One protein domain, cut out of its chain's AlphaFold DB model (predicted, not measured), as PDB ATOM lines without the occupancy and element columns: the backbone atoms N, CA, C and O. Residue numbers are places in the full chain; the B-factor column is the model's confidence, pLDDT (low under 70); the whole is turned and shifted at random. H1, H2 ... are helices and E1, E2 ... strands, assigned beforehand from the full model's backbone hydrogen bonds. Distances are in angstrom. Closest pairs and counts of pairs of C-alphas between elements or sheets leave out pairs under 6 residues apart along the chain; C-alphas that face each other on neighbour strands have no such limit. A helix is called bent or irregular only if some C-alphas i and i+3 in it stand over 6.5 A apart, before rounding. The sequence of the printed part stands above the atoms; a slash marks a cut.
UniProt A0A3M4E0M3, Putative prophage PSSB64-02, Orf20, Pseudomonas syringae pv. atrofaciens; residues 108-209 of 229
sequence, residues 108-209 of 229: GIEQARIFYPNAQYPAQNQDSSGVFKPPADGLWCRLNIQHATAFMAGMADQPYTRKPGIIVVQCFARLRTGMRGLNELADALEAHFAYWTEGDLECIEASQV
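This is residues 108 to 209 of the 229 residues of the protein "Putative prophage PSSB64-02, Orf20" of Pseudomonas syringae pv. atrofaciens (UniProt A0A3M4E0M3). A long, narrow antiparallel ribbon makes the longest axis: strand E3 runs along most of it, paired with E1 over one part and with E2 at the far tip, where E2 and E3 form a hairpin. Helix H1 lies along one face of the ribbon, over E3, with the bent strand E4 next to the helix, while a long unnamed stretch, residues 108 to 139, loops about the E1 end. The printed part has 102 residues, with one named helix and four named strands in the order E1, E2, E3, H1, E4; the sheet has the order E1, E3, E2, all antiparallel, and the class is mixed, helices and strands. The whole is loose, with a radius of gyration of the C-alphas of 17.5 A, and elongated, spanning 55 by 34 by 20 A.

The printed part begins at Gly 108, with its C-alpha at (25.190, -45.220, 32.465), and residues 108 to 139 hold no named element. Strand E1, residues 140 to 147, is 23.2 A from first to last C-alpha and starts at (30.762, -47.400, 41.407). E2, residues 151 to 155, measures 11.5 A. E3, residues 159 to 174, is the longest strand at 48.2 A and starts at C-alpha 159, (1.512, -20.347, 51.651). Helix H1, residues 180 to 193, is 20.0 A long. E4, residues 201 to 209, is 23.3 A long, bends by 53 degrees at residue 205 and ends at C-alpha 209, (33.322, -31.435, 42.034).

Residues 114 to 115 pair in parallel with residues 141 to 142 of E1. E1 and E3 are antiparallel neighbours at 159 degrees, with N 142 and O 170 at 2.8 A and N 168 and O 144 at 2.8 A, both within hydrogen-bond range. E2 and E3, a hairpin, are antiparallel at 151 degrees, with N 153 and O 160 at 2.8 A. The pairing is staggered: E3 pairs with E2 over residues 159 to 162 and with E1 over 165 to 172. E1 and E2, the edge strands, are apart. H1 is on the sheet at a height of 10.1 A; it lies over E3 and runs along the strands, at 19 degrees to E3 on the local plane. The closest C-alphas of E3 and H1 are those of Cys 171 and Leu 182, 6.9 A apart. Every O i to N i+4 pair in H1 is within hydrogen-bond range. The closest C-alphas of H1 and E4 are those of Glu 190 and Ala 206, 5.4 A apart. E4 pairs with no named strand, though residues 197 to 198 pair antiparallel with its residues 201 to 202. E3 and E4 are near each other, with 18 pairs of C-alphas within 10 A; E4 is apart from E1 and E2.

The two C-alphas farthest apart, those of Asp 157 and Arg 176, are 57.4 A apart. The printed part has no cut. The links from E1 to E2, E2 to E3 and E3 to H1 are tight, and that from H1 to E4 is short. The mean pLDDT of the printed part is 87.1, and residues 153 to 160 are under 70.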
ATOM      1  N   GLY A 108      23.770 -45.550  32.662       91.50
ATOM      2  CA  GLY A 108      25.190 -45.220  32.465       91.50
ATOM      3  C   GLY A 108      26.151 -46.065  33.310       91.50
ATOM      4  O   GLY A 108      27.347 -46.101  33.038       91.50
ATOM      5  N   ILE A 109      25.635 -46.781  34.310       93.50
ATOM      6  CA  ILE A 109      26.363 -47.796  35.071       93.50
ATOM      7  C   ILE A 109      25.399 -48.908  35.498       93.50
ATOM      8  O   ILE A 109      24.193 -48.696  35.619       93.50
ATOM      9  N   GLU A 110      25.932 -50.105  35.728       91.62
ATOM     10  CA  GLU A 110      25.172 -51.231  36.266       91.62
ATOM     11  C   GLU A 110      24.532 -50.877  37.620       91.62
ATOM     12  O   GLU A 110      25.209 -50.401  38.532       91.62
ATOM     13  N   GLN A 111      23.237 -51.172  37.783       89.62
ATOM     14  CA  GLN A 111      22.480 -50.848  39.002       89.62
ATOM     15  C   GLN A 111      23.053 -51.505  40.268       89.62
ATOM     16  O   GLN A 111      22.981 -50.920  41.344       89.62
ATOM     17  N   ALA A 112      23.704 -52.668  40.150       88.75
ATOM     18  CA  ALA A 112      24.403 -53.316  41.264       88.75
ATOM     19  C   ALA A 112      25.587 -52.488  41.811       88.75
ATOM     20  O   ALA A 112      26.051 -52.730  42.922       88.75
ATOM     21  N   ARG A 113      26.065 -51.500  41.045       91.19
ATOM     22  CA  ARG A 113      27.170 -50.599  41.401       91.19
ATOM     23  C   ARG A 113      26.687 -49.231  41.880       91.19
ATOM     24  O   ARG A 113      27.513 -48.343  42.092       91.19
ATOM     25  N   ILE A 114      25.375 -49.048  42.031       92.75
ATOM     26  CA  ILE A 114      24.764 -47.836  42.574       92.75
ATOM     27  C   ILE A 114      24.246 -48.157  43.971       92.75
ATOM     28  O   ILE A 114      23.350 -48.979  44.155       92.75
ATOM     29  N   PHE A 115      24.792 -47.473  44.966       92.25
ATOM     30  CA  PHE A 115      24.393 -47.646  46.353       92.25
ATOM     31  C   PHE A 115      23.454 -46.534  46.796       92.25
ATOM     32  O   PHE A 115      23.740 -45.346  46.631       92.25
ATOM     33  N   TYR A 116      22.341 -46.936  47.398       90.44
ATOM     34  CA  TYR A 116      21.304 -46.040  47.891       90.44
ATOM     35  C   TYR A 116      21.413 -45.886  49.413       90.44
ATOM     36  O   TYR A 116      21.798 -46.832  50.107       90.44
ATOM     37  N   PRO A 117      21.079 -44.708  49.962       85.31
ATOM     38  CA  PRO A 117      21.207 -44.460  51.388       85.31
ATOM     39  C   PRO A 117      20.228 -45.348  52.162       85.31
ATOM     40  O   PRO A 117      19.042 -45.398  51.838       85.31
ATOM     41  N   ASN A 118      20.733 -46.035  53.189       82.62
ATOM     42  CA  ASN A 118      19.966 -46.959  54.033       82.62
ATOM     43  C   ASN A 118      19.287 -48.122  53.271       82.62
ATOM     44  O   ASN A 118      18.332 -48.717  53.768       82.62
ATOM     45  N   ALA A 119      19.757 -48.446  52.062       82.81
ATOM     46  CA  ALA A 119      19.359 -49.659  51.357       82.81
ATOM     47  C   ALA A 119      20.294 -50.817  51.720       82.81
ATOM     48  O   ALA A 119      21.473 -50.615  52.014       82.81
ATOM     49  N   GLN A 120      19.773 -52.043  51.668       79.69
ATOM     50  CA  GLN A 120      20.604 -53.228  51.826       79.69
ATOM     51  C   GLN A 120      21.574 -53.330  50.645       79.69
ATOM     52  O   GLN A 120      21.163 -53.284  49.485       79.69
ATOM     53  N   TYR A 121      22.865 -53.478  50.942       81.00
ATOM     54  CA  TYR A 121      23.871 -53.693  49.907       81.00
ATOM     55  C   TYR A 121      23.663 -55.058  49.227       81.00
ATOM     56  O   TYR A 121      23.210 -55.999  49.879       81.00
ATOM     57  N   PRO A 122      24.014 -55.221  47.946       80.81
ATOM     58  CA  PRO A 122      24.060 -56.535  47.315       80.81
ATOM     59  C   PRO A 122      24.993 -57.481  48.078       80.81
ATOM     60  O   PRO A 122      26.017 -57.047  48.607       80.81
ATOM     61  N   ALA A 123      24.673 -58.779  48.114       80.19
ATOM     62  CA  ALA A 123      25.459 -59.771  48.859       80.19
ATOM     63  C   ALA A 123      26.936 -59.823  48.421       80.19
ATOM     64  O   ALA A 123      27.807 -60.137  49.224       80.19
ATOM     65  N   GLN A 124      27.239 -59.467  47.167       81.38
ATOM     66  CA  GLN A 124      28.611 -59.419  46.646       81.38
ATOM     67  C   GLN A 124      29.438 -58.260  47.235       81.38
ATOM     68  O   GLN A 124      30.668 -58.297  47.208       81.38
ATOM     69  N   ASN A 125      28.766 -57.232  47.763       83.06
ATOM     70  CA  ASN A 125      29.345 -56.028  48.361       83.06
ATOM     71  C   ASN A 125      29.162 -55.984  49.881       83.06
ATOM     72  O   ASN A 125      29.236 -54.912  50.484       83.06
ATOM     73  N   GLN A 126      28.923 -57.138  50.500       82.25
ATOM     74  CA  GLN A 126      28.912 -57.305  51.947       82.25
ATOM     75  C   GLN A 126      30.034 -58.257  52.363       82.25
ATOM     76  O   GLN A 126      30.344 -59.220  51.657       82.25
ATOM     77  N   ASP A 127      30.674 -57.975  53.493       78.56
ATOM     78  CA  ASP A 127      31.526 -58.953  54.163       78.56
ATOM     79  C   ASP A 127      30.679 -59.989  54.935       78.56
ATOM     80  O   ASP A 127      29.452 -59.899  55.006       78.56
ATOM     81  N   SER A 128      31.331 -60.983  55.544       77.44
ATOM     82  CA  SER A 128      30.661 -61.996  56.378       77.44
ATOM     83  C   SER A 128      29.954 -61.422  57.615       77.44
ATOM     84  O   SER A 128      29.178 -62.129  58.252       77.44
ATOM     85  N   SER A 129      30.230 -60.165  57.959       75.75
ATOM     86  CA  SER A 129      29.669 -59.430  59.094       75.75
ATOM     87  C   SER A 129      28.539 -58.472  58.672       75.75
ATOM     88  O   SER A 129      27.967 -57.799  59.528       75.75
ATOM     89  N   GLY A 130      28.210 -58.391  57.373       76.06
ATOM     90  CA  GLY A 130      27.217 -57.466  56.812       76.06
ATOM     91  C   GLY A 130      27.724 -56.033  56.587       76.06
ATOM     92  O   GLY A 130      26.937 -55.144  56.257       76.06
ATOM     93  N   VAL A 131      29.024 -55.784  56.752       80.19
ATOM     94  CA  VAL A 131      29.667 -54.487  56.509       80.19
ATOM     95  C   VAL A 131      29.878 -54.284  55.011       80.19
ATOM     96  O   VAL A 131      30.173 -55.218  54.265       80.19
ATOM     97  N   PHE A 132      29.736 -53.036  54.561       83.19
ATOM     98  CA  PHE A 132      29.957 -52.661  53.170       83.19
ATOM     99  C   PHE A 132      31.390 -52.962  52.719       83.19
ATOM    100  O   PHE A 132      32.356 -52.463  53.296       83.19
ATOM    101  N   LYS A 133      31.506 -53.704  51.620       87.00
ATOM    102  CA  LYS A 133      32.753 -53.966  50.910       87.00
ATOM    103  C   LYS A 133      32.691 -53.326  49.517       87.00
ATOM    104  O   LYS A 133      31.897 -53.774  48.678       87.00
ATOM    105  N   PRO A 134      33.533 -52.314  49.231       84.44
ATOM    106  CA  PRO A 134      33.610 -51.716  47.903       84.44
ATOM    107  C   PRO A 134      33.904 -52.767  46.818       84.44
ATOM    108  O   PRO A 134      34.628 -53.734  47.088       84.44
ATOM    109  N   PRO A 135      33.385 -52.591  45.589       85.56
ATOM    110  CA  PRO A 135      33.723 -53.455  44.466       85.56
ATOM    111  C   PRO A 135      35.237 -53.599  44.265       85.56
ATOM    112  O   PRO A 135      36.011 -52.643  44.388       85.56
ATOM    113  N   ALA A 136      35.659 -54.821  43.937       80.00
ATOM    114  CA  ALA A 136      37.063 -55.124  43.696       80.00
ATOM    115  C   ALA A 136      37.594 -54.479  42.412       80.00
ATOM    116  O   ALA A 136      38.789 -54.285  42.324       80.00
ATOM    117  N   ASP A 137      36.746 -54.104  41.456       83.31
ATOM    118  CA  ASP A 137      37.168 -53.457  40.216       83.31
ATOM    119  C   ASP A 137      36.057 -52.572  39.645       83.31
ATOM    120  O   ASP A 137      34.868 -52.762  39.918       83.31
ATOM    121  N   GLY A 138      36.465 -51.632  38.794       86.69
ATOM    122  CA  GLY A 138      35.572 -50.743  38.061       86.69
ATOM    123  C   GLY A 138      35.039 -49.558  38.866       86.69
ATOM    124  O   GLY A 138      35.418 -49.316  40.011       86.69
ATOM    125  N   LEU A 139      34.176 -48.792  38.202       92.44
ATOM    126  CA  LEU A 139      33.504 -47.630  38.772       92.44
ATOM    127  C   LEU A 139      32.331 -48.070  39.642       92.44
ATOM    128  O   LEU A 139      31.717 -49.105  39.371       92.44
ATOM    129  N   TRP A 140      31.999 -47.268  40.642       93.38
ATOM    130  CA  TRP A 140      30.762 -47.400  41.407       93.38
ATOM    131  C   TRP A 140      30.314 -46.042  41.941       93.38
ATOM    132  O   TRP A 140      31.105 -45.101  42.019       93.38
ATOM    133  N   CYS A 141      29.037 -45.941  42.299       94.38
ATOM    134  CA  CYS A 141      28.427 -44.698  42.748       94.38
ATOM    135  C   CYS A 141      27.657 -44.870  44.051       94.38
ATOM    136  O   CYS A 141      27.105 -45.933  44.336       94.38
ATOM    137  N   ARG A 142      27.532 -43.782  44.806       94.25
ATOM    138  CA  ARG A 142      26.605 -43.664  45.928       94.25
ATOM    139  C   ARG A 142      25.705 -42.456  45.726       94.25
ATOM    140  O   ARG A 142      26.190 -41.346  45.526       94.25
ATOM    141  N   LEU A 143      24.398 -42.678  45.809       95.06
ATOM    142  CA  LEU A 143      23.405 -41.613  45.802       95.06
ATOM    143  C   LEU A 143      23.261 -41.036  47.213       95.06
ATOM    144  O   LEU A 143      23.081 -41.774  48.181       95.06
ATOM    145  N   ASN A 144      23.275 -39.715  47.323       94.56
ATOM    146  CA  ASN A 144      22.891 -39.001  48.528       94.56
ATOM    147  C   ASN A 144      21.951 -37.847  48.164       94.56
ATOM    148  O   ASN A 144      22.183 -37.131  47.194       94.56
ATOM    149  N   ILE A 145      20.886 -37.666  48.939       93.75
ATOM    150  CA  ILE A 145      19.913 -36.591  48.735       93.75
ATOM    151  C   ILE A 145      19.999 -35.677  49.947       93.75
ATOM    152  O   ILE A 145      19.650 -36.068  51.060       93.75
ATOM    153  N   GLN A 146      20.476 -34.456  49.732       93.19
ATOM    154  CA  GLN A 146      20.628 -33.454  50.775       93.19
ATOM    155  C   GLN A 146      19.537 -32.397  50.614       93.19
ATOM    156  O   GLN A 146      19.519 -31.626  49.653       93.19
ATOM    157  N   HIS A 147      18.606 -32.363  51.562       89.88
ATOM    158  CA  HIS A 147      17.580 -31.327  51.614       89.88
ATOM    159  C   HIS A 147      18.145 -30.063  52.266       89.88
ATOM    160  O   HIS A 147      18.789 -30.138  53.311       89.88
ATOM    161  N   ALA A 148      17.887 -28.906  51.660       86.75
ATOM    162  CA  ALA A 148      18.208 -27.613  52.248       86.75
ATOM    163  C   ALA A 148      17.004 -27.058  53.030       86.75
ATOM    164  O   ALA A 148      15.901 -27.613  53.003       86.75
ATOM    165  N   THR A 149      17.219 -25.954  53.749       82.44
ATOM    166  CA  THR A 149      16.165 -25.290  54.522       82.44
ATOM    167  C   THR A 149      15.017 -24.871  53.605       82.44
ATOM    168  O   THR A 149      15.201 -24.090  52.670       82.44
ATOM    169  N   ALA A 150      13.822 -25.394  53.879       80.44
ATOM    170  CA  ALA A 150      12.612 -25.003  53.169       80.44
ATOM    171  C   ALA A 150      12.245 -23.552  53.506       80.44
ATOM    172  O   ALA A 150      12.329 -23.144  54.665       80.44
ATOM    173  N   PHE A 151      11.808 -22.787  52.507       75.25
ATOM    174  CA  PHE A 151      11.415 -21.391  52.689       75.25
ATOM    175  C   PHE A 151      10.075 -21.092  52.013       75.25
ATOM    176  O   PHE A 151       9.708 -21.699  51.002       75.25
ATOM    177  N   MET A 152       9.324 -20.149  52.586       70.25
ATOM    178  CA  MET A 152       8.082 -19.661  51.989       70.25
ATOM    179  C   MET A 152       8.416 -18.794  50.775       70.25
ATOM    180  O   MET A 152       9.079 -17.770  50.901       70.25
ATOM    181  N   ALA A 153       7.971 -19.222  49.597       65.50
ATOM    182  CA  ALA A 153       8.240 -18.557  48.328       65.50
ATOM    183  C   ALA A 153       7.089 -17.646  47.867       65.50
ATOM    184  O   ALA A 153       7.272 -16.872  46.932       65.50
ATOM    185  N   GLY A 154       5.923 -17.695  48.520       65.38
ATOM    186  CA  GLY A 154       4.831 -16.762  48.251       65.38
ATOM    187  C   GLY A 154       3.650 -16.903  49.210       65.38
ATOM    188  O   GLY A 154       3.340 -17.998  49.675       65.38
ATOM    189  N   MET A 155       2.989 -15.775  49.468       66.12
ATOM    190  CA  MET A 155       1.736 -15.656  50.225       66.12
ATOM    191  C   MET A 155       0.581 -15.392  49.248       66.12
ATOM    192  O   MET A 155      -0.075 -14.356  49.318       66.12
ATOM    193  N   ALA A 156       0.405 -16.277  48.265       61.50
ATOM    194  CA  ALA A 156      -0.772 -16.247  47.396       61.50
ATOM    195  C   ALA A 156      -1.989 -16.812  48.166       61.50
ATOM    196  O   ALA A 156      -2.034 -16.733  49.394       61.50
ATOM    197  N   ASP A 157      -2.963 -17.424  47.488       58.25
ATOM    198  CA  ASP A 157      -4.173 -17.981  48.124       58.25
ATOM    199  C   ASP A 157      -3.884 -19.004  49.252       58.25
ATOM    200  O   ASP A 157      -4.723 -19.235  50.122       58.25
ATOM    201  N   GLN A 158      -2.683 -19.597  49.269       60.62
ATOM    202  CA  GLN A 158      -2.146 -20.431  50.347       60.62
ATOM    203  C   GLN A 158      -0.610 -20.273  50.397       60.62
ATOM    204  O   GLN A 158      -0.004 -20.046  49.345       60.62
ATOM    205  N   PRO A 159       0.053 -20.387  51.571       63.28
ATOM    206  CA  PRO A 159       1.512 -20.347  51.651       63.28
ATOM    207  C   PRO A 159       2.150 -21.419  50.761       63.28
ATOM    208  O   PRO A 159       1.994 -22.620  50.991       63.28
ATOM    209  N   TYR A 160       2.902 -20.967  49.763       69.94
ATOM    210  CA  TYR A 160       3.647 -21.817  48.844       69.94
ATOM    211  C   TYR A 160       5.075 -21.980  49.372       69.94
ATOM    212  O   TYR A 160       5.810 -21.001  49.529       69.94
ATOM    213  N   THR A 161       5.457 -23.211  49.710       77.06
ATOM    214  CA  THR A 161       6.755 -23.517  50.329       77.06
ATOM    215  C   THR A 161       7.643 -24.236  49.330       77.06
ATOM    216  O   THR A 161       7.345 -25.367  48.958       77.06
ATOM    217  N   ARG A 162       8.775 -23.624  48.969       82.38
ATOM    218  CA  ARG A 162       9.807 -24.297  48.175       82.38
ATOM    219  C   ARG A 162      10.747 -25.068  49.096       82.38
ATOM    220  O   ARG A 162      11.225 -24.556  50.110       82.38
ATOM    221  N   LYS A 163      11.026 -26.307  48.713       87.94
ATOM    222  CA  LYS A 163      11.976 -27.241  49.318       87.94
ATOM    223  C   LYS A 163      13.158 -27.412  48.358       87.94
ATOM    224  O   LYS A 163      13.134 -28.305  47.508       87.94
ATOM    225  N   PRO A 164      14.166 -26.530  48.427       91.19
ATOM    226  CA  PRO A 164      15.392 -26.716  47.669       91.19
ATOM    227  C   PRO A 164      16.204 -27.893  48.221       91.19
ATOM    228  O   PRO A 164      16.113 -28.249  49.400       91.19
ATOM    229  N   GLY A 165      17.049 -28.466  47.378       93.12
ATOM    230  CA  GLY A 165      18.038 -29.446  47.794       93.12
ATOM    231  C   GLY A 165      19.066 -29.717  46.711       93.12
ATOM    232  O   GLY A 165      19.069 -29.099  45.643       93.12
ATOM    233  N   ILE A 166      19.960 -30.645  47.014       94.88
ATOM    234  CA  ILE A 166      21.004 -31.095  46.107       94.88
ATOM    235  C   ILE A 166      21.069 -32.621  46.122       94.88
ATOM    236  O   ILE A 166      21.038 -33.265  47.173       94.88
ATOM    237  N   ILE A 167      21.104 -33.204  44.931       95.50
ATOM    238  CA  ILE A 167      21.408 -34.613  44.719       95.50
ATOM    239  C   ILE A 167      22.916 -34.691  44.546       95.50
ATOM    240  O   ILE A 167      23.476 -34.027  43.678       95.50
ATOM    241  N   VAL A 168      23.566 -35.489  45.380       96.19
ATOM    242  CA  VAL A 168      25.004 -35.724  45.324       96.19
ATOM    243  C   VAL A 168      25.211 -37.173  44.921       96.19
ATOM    244  O   VAL A 168      24.919 -38.086  45.696       96.19
ATOM    245  N   VAL A 169      25.710 -37.389  43.709       96.19
ATOM    246  CA  VAL A 169      26.148 -38.708  43.251       96.19
ATOM    247  C   VAL A 169      27.659 -38.779  43.411       96.19
ATOM    248  O   VAL A 169      28.413 -38.180  42.647       96.19
ATOM    249  N   GLN A 170      28.101 -39.492  44.440       95.38
ATOM    250  CA  GLN A 170      29.518 -39.717  44.701       95.38
ATOM    251  C   GLN A 170      29.987 -40.851  43.794       95.38
ATOM    252  O   GLN A 170      29.491 -41.968  43.924       95.38
ATOM    253  N   CYS A 171      30.897 -40.574  42.869       94.94
ATOM    254  CA  CYS A 171      31.441 -41.548  41.931       94.94
ATOM    255  C   CYS A 171      32.874 -41.889  42.328       94.94
ATOM    256  O   CYS A 171      33.688 -40.995  42.559       94.94
ATOM    257  N   PHE A 172      33.178 -43.180  42.374       94.25
ATOM    258  CA  PHE A 172      34.457 -43.702  42.827       94.25
ATOM    259  C   PHE A 172      35.104 -44.545  41.733       94.25
ATOM    260  O   PHE A 172      34.455 -45.393  41.115       94.25
ATOM    261  N   ALA A 173      36.402 -44.340  41.532       93.44
ATOM    262  CA  ALA A 173      37.262 -45.189  40.715       93.44
ATOM    263  C   ALA A 173      38.461 -45.653  41.534       93.44
ATOM    264  O   ALA A 173      38.845 -45.008  42.507       93.44
ATOM    265  N   ARG A 174      39.095 -46.754  41.131       90.25
ATOM    266  CA  ARG A 174      40.373 -47.145  41.730       90.25
ATOM    267  C   ARG A 174      41.467 -46.151  41.362       90.25
ATOM    268  O   ARG A 174      41.482 -45.601  40.262       90.25
ATOM    269  N   LEU A 175      42.413 -45.944  42.273       88.69
ATOM    270  CA  LEU A 175      43.573 -45.112  41.969       88.69
ATOM    271  C   LEU A 175      44.311 -45.628  40.731       88.69
ATOM    272  O   LEU A 175      44.475 -46.832  40.534       88.69
ATOM    273  N   ARG A 176      44.802 -44.681  39.926       84.12
ATOM    274  CA  ARG A 176      45.629 -44.931  38.732       84.12
ATOM    275  C   ARG A 176      44.930 -45.683  37.589       84.12
ATOM    276  O   ARG A 176      45.612 -46.113  36.665       84.12
ATOM    277  N   THR A 177      43.599 -45.784  37.579       84.69
ATOM    278  CA  THR A 177      42.847 -46.297  36.411       84.69
ATOM    279  C   THR A 177      42.549 -45.226  35.357       84.69
ATOM    280  O   THR A 177      42.031 -45.538  34.288       84.69
ATOM    281  N   GLY A 178      42.884 -43.965  35.647       86.12
ATOM    282  CA  GLY A 178      42.623 -42.814  34.786       86.12
ATOM    283  C   GLY A 178      41.251 -42.172  35.018       86.12
ATOM    284  O   GLY A 178      40.326 -42.796  35.533       86.12
ATOM    285  N   MET A 179      41.131 -40.905  34.612       88.94
ATOM    286  CA  MET A 179      39.954 -40.053  34.856       88.94
ATOM    287  C   MET A 179      38.828 -40.227  33.834       88.94
ATOM    288  O   MET A 179      37.708 -39.782  34.065       88.94
ATOM    289  N   ARG A 180      39.110 -40.874  32.697       92.69
ATOM    290  CA  ARG A 180      38.177 -40.960  31.568       92.69
ATOM    291  C   ARG A 180      36.823 -41.542  31.972       92.69
ATOM    292  O   ARG A 180      35.804 -40.923  31.704       92.69
ATOM    293  N   GLY A 181      36.825 -42.690  32.649       91.88
ATOM    294  CA  GLY A 181      35.582 -43.353  33.046       91.88
ATOM    295  C   GLY A 181      34.766 -42.548  34.061       91.88
ATOM    296  O   GLY A 181      33.543 -42.566  34.007       91.88
ATOM    297  N   LEU A 182      35.426 -41.802  34.955       93.06
ATOM    298  CA  LEU A 182      34.745 -40.911  35.898       93.06
ATOM    299  C   LEU A 182      34.078 -39.736  35.175       93.06
ATOM    300  O   LEU A 182      32.941 -39.402  35.490       93.06
ATOM    301  N   ASN A 183      34.754 -39.149  34.187       94.75
ATOM    302  CA  ASN A 183      34.194 -38.049  33.403       94.75
ATOM    303  C   ASN A 183      33.039 -38.516  32.511       94.75
ATOM    304  O   ASN A 183      31.981 -37.907  32.548       94.75
ATOM    305  N   GLU A 184      33.179 -39.643  31.806       95.50
ATOM    306  CA  GLU A 184      32.089 -40.210  30.989       95.50
ATOM    307  C   GLU A 184      30.850 -40.539  31.844       95.50
ATOM    308  O   GLU A 184      29.713 -40.327  31.424       95.50
ATOM    309  N   LEU A 185      31.060 -41.021  33.074       95.25
ATOM    310  CA  LEU A 185      29.982 -41.263  34.028       95.25
ATOM    311  C   LEU A 185      29.341 -39.961  34.524       95.25
ATOM    312  O   LEU A 185      28.121 -39.907  34.677       95.25
ATOM    313  N   ALA A 186      30.140 -38.917  34.758       95.25
ATOM    314  CA  ALA A 186      29.635 -37.600  35.130       95.25
ATOM    315  C   ALA A 186      28.795 -36.977  34.008       95.25
ATOM    316  O   ALA A 186      27.680 -36.538  34.280       95.25
ATOM    317  N   ASP A 187      29.267 -37.039  32.761       95.62
ATOM    318  CA  ASP A 187      28.542 -36.565  31.578       95.62
ATOM    319  C   ASP A 187      27.209 -37.316  31.409       95.62
ATOM    320  O   ASP A 187      26.167 -36.720  31.134       95.62
ATOM    321  N   ALA A 188      27.209 -38.636  31.631       96.50
ATOM    322  CA  ALA A 188      25.996 -39.447  31.578       96.50
ATOM    323  C   ALA A 188      24.998 -39.083  32.692       96.50
ATOM    324  O   ALA A 188      23.791 -39.043  32.449       96.50
ATOM    325  N   LEU A 189      25.480 -38.814  33.909       95.62
ATOM    326  CA  LEU A 189      24.643 -38.373  35.029       95.62
ATOM    327  C   LEU A 189      24.065 -36.979  34.786       95.62
ATOM    328  O   LEU A 189      22.886 -36.756  35.060       95.62
ATOM    329  N   GLU A 190      24.866 -36.061  34.247       95.00
ATOM    330  CA  GLU A 190      24.407 -34.739  33.833       95.00
ATOM    331  C   GLU A 190      23.306 -34.858  32.779       95.00
ATOM    332  O   GLU A 190      22.209 -34.358  33.004       95.00
ATOM    333  N   ALA A 191      23.531 -35.597  31.692       95.19
ATOM    334  CA  ALA A 191      22.520 -35.799  30.653       95.19
ATOM    335  C   ALA A 191      21.228 -36.448  31.188       95.19
ATOM    336  O   ALA A 191      20.138 -36.219  30.658       95.19
ATOM    337  N   HIS A 192      21.333 -37.259  32.244       95.38
ATOM    338  CA  HIS A 192      20.190 -37.942  32.843       95.38
ATOM    339  C   HIS A 192      19.384 -37.073  33.814       95.38
ATOM    340  O   HIS A 192      18.172 -37.266  33.930       95.38
ATOM    341  N   PHE A 193      20.019 -36.141  34.526       93.88
ATOM    342  CA  PHE A 193      19.370 -35.350  35.579       93.88
ATOM    343  C   PHE A 193      19.216 -33.862  35.261       93.88
ATOM    344  O   PHE A 193      18.298 -33.235  35.789       93.88
ATOM    345  N   ALA A 194      20.090 -33.278  34.443       90.88
ATOM    346  CA  ALA A 194      20.043 -31.855  34.141       90.88
ATOM    347  C   ALA A 194      18.715 -31.494  33.469       90.88
ATOM    348  O   ALA A 194      18.267 -32.167  32.539       90.88
ATOM    349  N   TYR A 195      18.078 -30.433  33.970       91.81
ATOM    350  CA  TYR A 195      16.797 -29.914  33.477       91.81
ATOM    351  C   TYR A 195      15.636 -30.922  33.456       91.81
ATOM    352  O   TYR A 195      14.619 -30.694  32.798       91.81
ATOM    353  N   TRP A 196      15.761 -32.041  34.171       94.56
ATOM    354  CA  TRP A 196      14.677 -33.001  34.314       94.56
ATOM    355  C   TRP A 196      13.594 -32.464  35.256       94.56
ATOM    356  O   TRP A 196      13.892 -31.881  36.299       94.56
ATOM    357  N   THR A 197      12.328 -32.687  34.904       93.00
ATOM    358  CA  THR A 197      11.175 -32.275  35.706       93.00
ATOM    359  C   THR A 197      10.181 -33.422  35.876       93.00
ATOM    360  O   THR A 197       9.958 -34.222  34.964       93.00
ATOM    361  N   GLU A 198       9.576 -33.506  37.059       90.81
ATOM    362  CA  GLU A 198       8.497 -34.440  37.375       90.81
ATOM    363  C   GLU A 198       7.517 -33.783  38.355       90.81
ATOM    364  O   GLU A 198       7.806 -33.614  39.540       90.81
ATOM    365  N   GLY A 199       6.336 -33.406  37.858       87.88
ATOM    366  CA  GLY A 199       5.354 -32.667  38.655       87.88
ATOM    367  C   GLY A 199       5.930 -31.336  39.148       87.88
ATOM    368  O   GLY A 199       6.391 -30.533  38.341       87.88
ATOM    369  N   ASP A 200       5.929 -31.140  40.467       87.25
ATOM    370  CA  ASP A 200       6.454 -29.937  41.130       87.25
ATOM    371  C   ASP A 200       7.948 -30.051  41.498       87.25
ATOM    372  O   ASP A 200       8.478 -29.181  42.189       87.25
ATOM    373  N   LEU A 201       8.635 -31.122  41.076       91.06
ATOM    374  CA  LEU A 201      10.084 -31.291  41.201       91.06
ATOM    375  C   LEU A 201      10.770 -30.901  39.893       91.06
ATOM    376  O   LEU A 201      10.470 -31.451  38.835       91.06
ATOM    377  N   GLU A 202      11.760 -30.022  39.981       92.94
ATOM    378  CA  GLU A 202      12.623 -29.682  38.853       92.94
ATOM    379  C   GLU A 202      14.099 -29.680  39.258       92.94
ATOM    380  O   GLU A 202      14.499 -29.109  40.281       92.94
ATOM    381  N   CYS A 203      14.908 -30.335  38.433       94.06
ATOM    382  CA  CYS A 203      16.360 -30.295  38.468       94.06
ATOM    383  C   CYS A 203      16.862 -29.155  37.577       94.06
ATOM    384  O   CYS A 203      16.266 -28.847  36.547       94.06
ATOM    385  N   ILE A 204      17.955 -28.515  37.986       92.06
ATOM    386  CA  ILE A 204      18.526 -27.362  37.282       92.06
ATOM    387  C   ILE A 204      19.815 -27.818  36.593       92.06
ATOM    388  O   ILE A 204      19.762 -28.666  35.704       92.06
ATOM    389  N   GLU A 205      20.970 -27.306  37.010       91.25
ATOM    390  CA  GLU A 205      22.261 -27.723  36.490       91.25
ATOM    391  C   GLU A 205      22.900 -28.836  37.333       91.25
ATOM    392  O   GLU A 205      22.708 -28.919  38.556       91.25
ATOM    393  N   ALA A 206      23.685 -29.675  36.658       93.12
ATOM    394  CA  ALA A 206      24.644 -30.570  37.282       93.12
ATOM    395  C   ALA A 206      26.027 -29.905  37.287       93.12
ATOM    396  O   ALA A 206      26.360 -29.113  36.410       93.12
ATOM    397  N   SER A 207      26.834 -30.213  38.295       93.88
ATOM    398  CA  SER A 207      28.217 -29.747  38.385       93.88
ATOM    399  C   SER A 207      29.105 -30.858  38.920       93.88
ATOM    400  O   SER A 207      28.730 -31.565  39.856       93.88
ATOM    401  N   GLN A 208      30.283 -31.012  38.326       94.31
ATOM    402  CA  GLN A 208      31.301 -31.936  38.805       94.31
ATOM    403  C   GLN A 208      32.183 -31.234  39.844       94.31
ATOM    404  O   GLN A 208      32.663 -30.123  39.619       94.31
ATOM    405  N   VAL A 209      32.410 -31.887  40.980       95.31
ATOM    406  CA  VAL A 209      33.322 -31.435  42.034       95.31
ATOM    407  C   VAL A 209      34.329 -32.539  42.310       95.31
ATOM    408  O   VAL A 209      33.952 -33.657  42.658       95.31
TER     409      VAL A 209